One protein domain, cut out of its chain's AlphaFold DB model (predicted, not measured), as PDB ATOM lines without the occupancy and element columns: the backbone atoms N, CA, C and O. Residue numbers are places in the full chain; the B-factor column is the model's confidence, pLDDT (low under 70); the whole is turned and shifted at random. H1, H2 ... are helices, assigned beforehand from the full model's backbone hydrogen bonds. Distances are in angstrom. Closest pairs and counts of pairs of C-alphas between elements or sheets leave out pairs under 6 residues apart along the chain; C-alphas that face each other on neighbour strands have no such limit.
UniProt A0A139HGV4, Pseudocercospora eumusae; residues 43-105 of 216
ATOM      1  N   ALA A  43     202.937 189.493 227.547       94.62
ATOM      2  CA  ALA A  43     203.993 190.158 226.785       94.62
ATOM      3  C   ALA A  43     203.489 191.028 225.611       94.62
ATOM      4  O   ALA A  43     203.981 192.148 225.490       94.62
ATOM      5  N   PRO A  44     202.512 190.598 224.779       93.88
ATOM      6  CA  PRO A  44     201.982 191.449 223.711       93.88
ATOM      7  C   PRO A  44     201.361 192.755 224.223       93.88
ATOM      8  O   PRO A  44     201.508 193.795 223.594       93.88
ATOM      9  N   VAL A  45     200.694 192.720 225.382       95.44
ATOM     10  CA  VAL A  45     200.048 193.899 225.983       95.44
ATOM     11  C   VAL A  45     201.100 194.898 226.459       95.44
ATOM     12  O   VAL A  45     200.976 196.098 226.221       95.44
ATOM     13  N   ILE A  46     202.164 194.403 227.095       95.75
ATOM     14  CA  ILE A  46     203.294 195.232 227.530       95.75
ATOM     15  C   ILE A  46     204.047 195.808 226.330       95.75
ATOM     16  O   ILE A  46     204.400 196.984 226.339       95.75
ATOM     17  N   GLU A  47     204.265 195.012 225.285       95.12
ATOM     18  CA  GLU A  47     204.915 195.461 224.055       95.12
ATOM     19  C   GLU A  47     204.153 196.622 223.405       95.12
ATOM     20  O   GLU A  47     204.766 197.639 223.079       95.12
ATOM     21  N   GLU A  48     202.826 196.525 223.292       94.19
ATOM     22  CA  GLU A  48     201.991 197.589 222.721       94.19
ATOM     23  C   GLU A  48     201.972 198.853 223.602       94.19
ATOM     24  O   GLU A  48     202.113 199.968 223.093       94.19
ATOM     25  N   LEU A  49     201.901 198.704 224.933       95.19
ATOM     26  CA  LEU A  49     202.031 199.834 225.864       95.19
ATOM     27  C   LEU A  49     203.363 200.566 225.694       95.19
ATOM     28  O   LEU A  49     203.396 201.795 225.633       95.19
ATOM     29  N   LEU A  50     204.465 199.819 225.623       95.44
ATOM     30  CA  LEU A  50     205.790 200.397 225.438       95.44
ATOM     31  C   LEU A  50     205.880 201.095 224.084       95.44
ATOM     32  O   LEU A  50     206.289 202.251 224.033       95.44
ATOM     33  N   ARG A  51     205.431 200.456 222.999       94.31
ATOM     34  CA  ARG A  51     205.384 201.085 221.671       94.31
ATOM     35  C   ARG A  51     204.657 202.429 221.708       94.31
ATOM     36  O   ARG A  51     205.201 203.405 221.190       94.31
ATOM     37  N   ASN A  52     203.511 202.507 222.384       93.31
ATOM     38  CA  ASN A  52     202.783 203.762 222.554       93.31
ATOM     39  C   ASN A  52     203.590 204.823 223.319       93.31
ATOM     40  O   ASN A  52     203.672 205.963 222.867       93.31
ATOM     41  N   ILE A  53     204.224 204.455 224.439       94.75
ATOM     42  CA  ILE A  53     205.071 205.375 225.219       94.75
ATOM     43  C   ILE A  53     206.232 205.919 224.370       94.75
ATOM     44  O   ILE A  53     206.607 207.083 224.497       94.75
ATOM     45  N   TYR A  54     206.781 205.096 223.476       94.81
ATOM     46  CA  TYR A  54     207.833 205.484 222.535       94.81
ATOM     47  C   TYR A  54     207.314 206.239 221.294       94.81
ATOM     48  O   TYR A  54     208.091 206.536 220.390       94.81
ATOM     49  N   GLY A  55     206.027 206.597 221.254       91.56
ATOM     50  CA  GLY A  55     205.435 207.424 220.199       91.56
ATOM     51  C   GLY A  55     205.008 206.656 218.949       91.56
ATOM     52  O   GLY A  55     204.756 207.275 217.916       91.56
ATOM     53  N   HIS A  56     204.917 205.327 219.012       91.00
ATOM     54  CA  HIS A  56     204.387 204.524 217.915       91.00
ATOM     55  C   HIS A  56     202.868 204.383 218.023       91.00
ATOM     56  O   HIS A  56     202.343 204.034 219.080       91.00
ATOM     57  N   SER A  57     202.183 204.598 216.903       84.94
ATOM     58  CA  SER A  57     200.753 204.323 216.768       84.94
ATOM     59  C   SER A  57     200.498 202.840 216.463       84.94
ATOM     60  O   SER A  57     201.360 202.198 215.847       84.94
ATOM     61  N   PRO A  58     199.312 202.306 216.814       84.56
ATOM     62  CA  PRO A  58     198.890 200.983 216.373       84.56
ATOM     63  C   PRO A  58     198.884 200.884 214.843       84.56
ATOM     64  O   PRO A  58     198.434 201.796 214.147       84.56
ATOM     65  N   ASP A  59     199.374 199.764 214.316       85.75
ATOM     66  CA  ASP A  59     199.370 199.486 212.879       85.75
ATOM     67  C   ASP A  59     197.975 199.023 212.442       85.75
ATOM     68  O   ASP A  59     197.653 197.836 212.511       85.75
ATOM     69  N   VAL A  60     197.133 199.970 212.015       81.31
ATOM     70  CA  VAL A  60     195.741 199.697 211.623       81.31
ATOM     71  C   VAL A  60     195.661 198.629 210.534       81.31
ATOM     72  O   VAL A  60     194.808 197.753 210.633       81.31
ATOM     73  N   ALA A  61     196.573 198.623 209.557       83.62
ATOM     74  CA  ALA A  61     196.555 197.635 208.478       83.62
ATOM     75  C   ALA A  61     196.700 196.208 209.020       83.62
ATOM     76  O   ALA A  61     195.942 195.319 208.638       83.62
ATOM     77  N   LYS A  62     197.610 196.011 209.979       85.56
ATOM     78  CA  LYS A  62     197.768 194.729 210.670       85.56
ATOM     79  C   LYS A  62     196.561 194.387 211.547       85.56
ATOM     80  O   LYS A  62     196.146 193.234 211.607       85.56
ATOM     81  N   LEU A  63     195.969 195.376 212.219       85.12
ATOM     82  CA  LEU A  63     194.771 195.165 213.041       85.12
ATOM     83  C   LEU A  63     193.551 194.734 212.206       85.12
ATOM     84  O   LEU A  63     192.666 194.051 212.717       85.12
ATOM     85  N   LEU A  64     193.496 195.107 210.923       85.12
ATOM     86  CA  LEU A  64     192.419 194.702 210.019       85.12
ATOM     87  C   LEU A  64     192.463 193.215 209.633       85.12
ATOM     88  O   LEU A  64     191.434 192.710 209.179       85.12
ATOM     89  N   GLU A  65     193.590 192.517 209.822       88.06
ATOM     90  CA  GLU A  65     193.725 191.082 209.518       88.06
ATOM     91  C   GLU A  65     192.805 190.222 210.400       88.06
ATOM     92  O   GLU A  65     192.100 189.351 209.893       88.06
ATOM     93  N   ASP A  66     192.757 190.513 211.706       90.62
ATOM     94  CA  ASP A  66     191.790 189.946 212.654       90.62
ATOM     95  C   ASP A  66     191.242 191.050 213.580       90.62
ATOM     96  O   ASP A  66     191.757 191.286 214.676       90.62
ATOM     97  N   PRO A  67     190.167 191.729 213.161       90.06
ATOM     98  CA  PRO A  67     189.602 192.887 213.857       90.06
ATOM     99  C   PRO A  67     189.025 192.539 215.228       90.06
ATOM    100  O   PRO A  67     189.012 193.368 216.135       90.06
ATOM    101  N   VAL A  68     188.525 191.312 215.384       91.94
ATOM    102  CA  VAL A  68     187.910 190.848 216.630       91.94
ATOM    103  C   VAL A  68     189.008 190.598 217.660       91.94
ATOM    104  O   VAL A  68     188.933 191.120 218.777       91.94
ATOM    105  N   ALA A  69     190.066 189.876 217.280       93.38
ATOM    106  CA  ALA A  69     191.231 189.687 218.141       93.38
ATOM    107  C   ALA A  69     191.947 191.015 218.431       93.38
ATOM    108  O   ALA A  69     192.322 191.273 219.577       93.38
ATOM    109  N   ALA A  70     192.070 191.887 217.427       93.12
ATOM    110  CA  ALA A  70     192.661 193.214 217.557       93.12
ATOM    111  C   ALA A  70     191.926 194.077 218.592       93.12
ATOM    112  O   ALA A  70     192.562 194.598 219.504       93.12
ATOM    113  N   VAL A  71     190.593 194.198 218.517       94.19
ATOM    114  CA  VAL A  71     189.830 194.977 219.511       94.19
ATOM    115  C   VAL A  71     189.991 194.398 220.913       94.19
ATOM    116  O   VAL A  71     190.177 195.167 221.860       94.19
ATOM    117  N   ARG A  72     189.949 193.068 221.068       96.19
ATOM    118  CA  ARG A  72     190.160 192.423 222.373       96.19
ATOM    119  C   ARG A  72     191.532 192.783 222.938       96.19
ATOM    120  O   ARG A  72     191.610 193.257 224.068       96.19
ATOM    121  N   HIS A  73     192.574 192.661 222.121       95.06
ATOM    122  CA  HIS A  73     193.929 193.041 222.497       95.06
ATOM    123  C   HIS A  73     194.031 194.524 222.893       95.06
ATOM    124  O   HIS A  73     194.575 194.847 223.946       95.06
ATOM    125  N   LEU A  74     193.442 195.437 222.116       94.50
ATOM    126  CA  LEU A  74     193.434 196.865 222.453       94.50
ATOM    127  C   LEU A  74     192.679 197.159 223.761       94.50
ATOM    128  O   LEU A  74     193.076 198.048 224.515       94.50
ATOM    129  N   CYS A  75     191.622 196.409 224.083       95.81
ATOM    130  CA  CYS A  75     190.920 196.541 225.362       95.81
ATOM    131  C   CYS A  75     191.756 196.032 226.552       95.81
ATOM    132  O   CYS A  75     191.738 196.635 227.632       95.81
ATOM    133  N   GLU A  76     192.534 194.964 226.364       96.62
ATOM    134  CA  GLU A  76     193.522 194.499 227.347       96.62
ATOM    135  C   GLU A  76     194.610 195.558 227.569       96.62
ATOM    136  O   GLU A  76     194.948 195.875 228.712       96.62
ATOM    137  N   VAL A  77     195.081 196.191 226.490       96.06
ATOM    138  CA  VAL A  77     196.022 197.319 226.537       96.06
ATOM    139  C   VAL A  77     195.427 198.516 227.280       96.06
ATOM    140  O   VAL A  77     196.095 199.066 228.152       96.06
ATOM    141  N   LEU A  78     194.165 198.887 227.042       96.06
ATOM    142  CA  LEU A  78     193.482 199.938 227.816       96.06
ATOM    143  C   LEU A  78     193.377 199.591 229.307       96.06
ATOM    144  O   LEU A  78     193.536 200.462 230.167       96.06
ATOM    145  N   THR A  79     193.126 198.321 229.624       97.12
ATOM    146  CA  THR A  79     193.057 197.837 231.009       97.12
ATOM    147  C   THR A  79     194.411 197.986 231.702       97.12
ATOM    148  O   THR A  79     194.493 198.548 232.799       97.12
ATOM    149  N   ALA A  80     195.481 197.559 231.034       96.94
ATOM    150  CA  ALA A  80     196.847 197.690 231.521       96.94
ATOM    151  C   ALA A  80     197.281 199.163 231.627       96.94
ATOM    152  O   ALA A  80     197.849 199.572 232.638       96.94
ATOM    153  N   ALA A  81     196.935 199.993 230.643       96.56
ATOM    154  CA  ALA A  81     197.203 201.428 230.656       96.56
ATOM    155  C   ALA A  81     196.541 202.119 231.851       96.56
ATOM    156  O   ALA A  81     197.174 202.925 232.529       96.56
ATOM    157  N   LYS A  82     195.287 201.763 232.163       96.31
ATOM    158  CA  LYS A  82     194.587 202.264 233.352       96.31
ATOM    159  C   LYS A  82     195.307 201.853 234.637       96.31
ATOM    160  O   LYS A  82     195.493 202.698 235.509       96.31
ATOM    161  N   LYS A  83     195.739 200.590 234.743       96.19
ATOM    162  CA  LYS A  83     196.496 200.071 235.896       96.19
ATOM    163  C   LYS A  83     197.824 200.810 236.085       96.19
ATOM    164  O   LYS A  83     198.138 201.223 237.197       96.19
ATOM    165  N   TYR A  84     198.561 201.026 235.000       96.38
ATOM    166  CA  TYR A  84     199.857 201.710 235.004       96.38
ATOM    167  C   TYR A  84     199.760 203.230 234.863       96.38
ATOM    168  O   TYR A  84     200.784 203.900 234.755       96.38
ATOM    169  N   GLN A  85     198.553 203.795 234.905       95.81
ATOM    170  CA  GLN A  85     198.311 205.237 234.831       95.81
ATOM    171  C   GLN A  85     198.949 205.896 233.589       95.81
ATOM    172  O   GLN A  85     199.495 206.993 233.672       95.81
ATOM    173  N   ILE A  86     198.876 205.217 232.440       95.31
ATOM    174  CA  ILE A  86     199.331 205.705 231.130       95.31
ATOM    175  C   ILE A  86     198.113 206.275 230.396       95.31
ATOM    176  O   ILE A  86     197.244 205.535 229.935       95.31
ATOM    177  N   THR A  87     198.006 207.600 230.313       91.44
ATOM    178  CA  THR A  87     196.816 208.267 229.754       91.44
ATOM    179  C   THR A  87     196.904 208.537 228.253       91.44
ATOM    180  O   THR A  87     195.864 208.603 227.601       91.44
ATOM    181  N   SER A  88     198.116 208.630 227.694       89.75
ATOM    182  CA  SER A  88     198.388 208.998 226.292       89.75
ATOM    183  C   SER A  88     197.817 208.033 225.251       89.75
ATOM    184  O   SER A  88     197.666 208.395 224.087       89.75
ATOM    185  N   ILE A  89     197.515 206.798 225.647       90.69
ATOM    186  CA  ILE A  89     197.138 205.733 224.716       90.69
ATOM    187  C   ILE A  89     195.662 205.767 224.300       90.69
ATOM    188  O   ILE A  89     195.298 205.206 223.266       90.69
ATOM    189  N   LYS A  90     194.804 206.424 225.092       90.00
ATOM    190  CA  LYS A  90     193.346 206.389 224.899       90.00
ATOM    191  C   LYS A  90     192.936 206.892 223.520       90.00
ATOM    192  O   LYS A  90     192.227 206.184 222.813       90.00
ATOM    193  N   ASP A  91     193.421 208.065 223.127       87.81
ATOM    194  CA  ASP A  91     193.013 208.706 221.873       87.81
ATOM    195  C   ASP A  91     193.436 207.883 220.651       87.81
ATOM    196  O   ASP A  91     192.685 207.763 219.686       87.81
ATOM    197  N   GLN A  92     194.607 207.241 220.711       86.94
ATOM    198  CA  GLN A  92     195.093 206.386 219.627       86.94
ATOM    199  C   GLN A  92     194.251 205.115 219.490       86.94
ATOM    200  O   GLN A  92     193.841 204.759 218.385       86.94
ATOM    201  N   ILE A  93     193.948 204.451 220.610       89.25
ATOM    202  CA  ILE A  93     193.123 203.238 220.601       89.25
ATOM    203  C   ILE A  93     191.692 203.557 220.162       89.25
ATOM    204  O   ILE A  93     191.130 202.844 219.329       89.25
ATOM    205  N   TYR A  94     191.108 204.645 220.660       89.62
ATOM    206  CA  TYR A  94     189.765 205.058 220.256       89.62
ATOM    207  C   TYR A  94     189.702 205.622 218.838       89.62
ATOM    208  O   TYR A  94     188.626 205.597 218.253       89.62
ATOM    209  N   GLY A  95     190.817 206.061 218.251       86.62
ATOM    210  CA  GLY A  95     190.910 206.316 216.814       86.62
ATOM    211  C   GLY A  95     190.938 205.025 215.986       86.62
ATOM    212  O   GLY A  95     190.266 204.931 214.959       86.62
ATOM    213  N   ALA A  96     191.662 204.002 216.454       87.00
ATOM    214  CA  ALA A  96     191.813 202.729 215.747       87.00
ATOM    215  C   ALA A  96     190.544 201.859 215.778       87.00
ATOM    216  O   ALA A  96     190.199 201.234 214.776       87.00
ATOM    217  N   ILE A  97     189.820 201.820 216.904       87.56
ATOM    218  CA  ILE A  97     188.635 200.957 217.068       87.56
ATOM    219  C   ILE A  97     187.537 201.252 216.027       87.56
ATOM    220  O   ILE A  97     187.072 200.311 215.385       87.56
ATOM    221  N   PRO A  98     187.102 202.505 215.800       83.50
ATOM    222  CA  PRO A  98     186.146 202.823 214.743       83.50
ATOM    223  C   PRO A  98     186.708 202.559 213.343       83.50
ATOM    224  O   PRO A  98     185.982 202.032 212.503       83.50
ATOM    225  N   ALA A  99     187.987 202.867 213.094       82.38
ATOM    226  CA  ALA A  99     188.616 202.592 211.800       82.38
ATOM    227  C   ALA A  99     188.480 201.106 211.431       82.38
ATOM    228  O   ALA A  99     188.026 200.780 210.337       82.38
ATOM    229  N   MET A 100     188.702 200.201 212.391       78.56
ATOM    230  CA  MET A 100     188.531 198.766 212.162       78.56
ATOM    231  C   MET A 100     187.108 198.367 211.749       78.56
ATOM    232  O   MET A 100     186.962 197.473 210.921       78.56
ATOM    233  N   ALA A 101     186.055 199.004 212.268       72.88
ATOM    234  CA  ALA A 101     184.680 198.665 211.885       72.88
ATOM    235  C   ALA A 101     184.222 199.298 210.563       72.88
ATOM    236  O   ALA A 101     183.392 198.701 209.872       72.88
ATOM    237  N   PHE A 102     184.735 200.480 210.205       72.88
ATOM    238  CA  PHE A 102     184.179 201.298 209.115       72.88
ATOM    239  C   PHE A 102     185.093 201.468 207.898       72.88
ATOM    240  O   PHE A 102     184.656 202.018 206.884       72.88
ATOM    241  N   GLU A 103     186.337 200.997 207.946       71.00
ATOM    242  CA  GLU A 103     187.253 201.085 206.811       71.00
ATOM    243  C   GLU A 103     186.810 200.153 205.671       71.00
ATOM    244  O   GLU A 103     187.030 198.947 205.720       71.00
ATOM    245  N   LYS A 104     186.105 200.741 204.685       55.53
ATOM    246  CA  LYS A 104     185.666 200.196 203.379       55.53
ATOM    247  C   LYS A 104     185.617 198.667 203.303       55.53
ATOM    248  O   LYS A 104     186.354 198.030 202.554       55.53
ATOM    249  N   ARG A 105     184.705 198.076 204.069       61.34
ATOM    250  CA  ARG A 105     184.502 196.629 204.082       61.34
ATOM    251  C   ARG A 105     183.459 196.217 203.056       61.34
ATOM    252  O   ARG A 105     182.266 196.311 203.322       61.34
TER     253      ARG A 105
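Overview. This is residues 43 to 105 of the 216 residues of a protein of Pseudocercospora eumusae (UniProt A0A139HGV4). Helices H3 and H4 form a hairpin; over one face of it, H1 crosses H3 steeply and short H2 packs on H4. The 63 printed residues include four named helices, H1 to H4 along the chain, and no named strand: all helix. The whole is compact, radius of gyration of the C-alphas 11.1 A, but elongated, spanning 35 by 19 by 16 A.

Arrangement. H1, residues 43 to 53, touches H3, residues 67 to 83, at a steep tilt of 69.8 degrees, only just short of perpendicular; their closest C-alphas, Val 45 and Val 77, are 5.3 A apart. H2, residues 60 to 63, touches H4, residues 90 to 102, at residues 96 to 100 alone; the closest C-alphas, Val 60 and Ala 96, are 6.5 A apart. H3 and H4, a helical hairpin, touch and run opposite ways at a shallow tilt of 13 degrees; their closest C-alphas, Pro 67 and Met 100, are 6.2 A apart. H1 and H4 are apart. Every O i to N i+4 pair is within hydrogen-bond range in H1 and H3, 6 of 9 in H4; H2 is too short for one.

Along the chain. H1 begins at C-alpha 43 (203.993, 190.158, 226.785); H4 ends at C-alpha 102 (184.179, 201.298, 209.115). First to last C-alpha, H3 measures 24.2 A and H4 18.9 A.

Size, cuts and confidence. The printed part has no cut and no long link; residues 104 to 105 are under pLDDT 70.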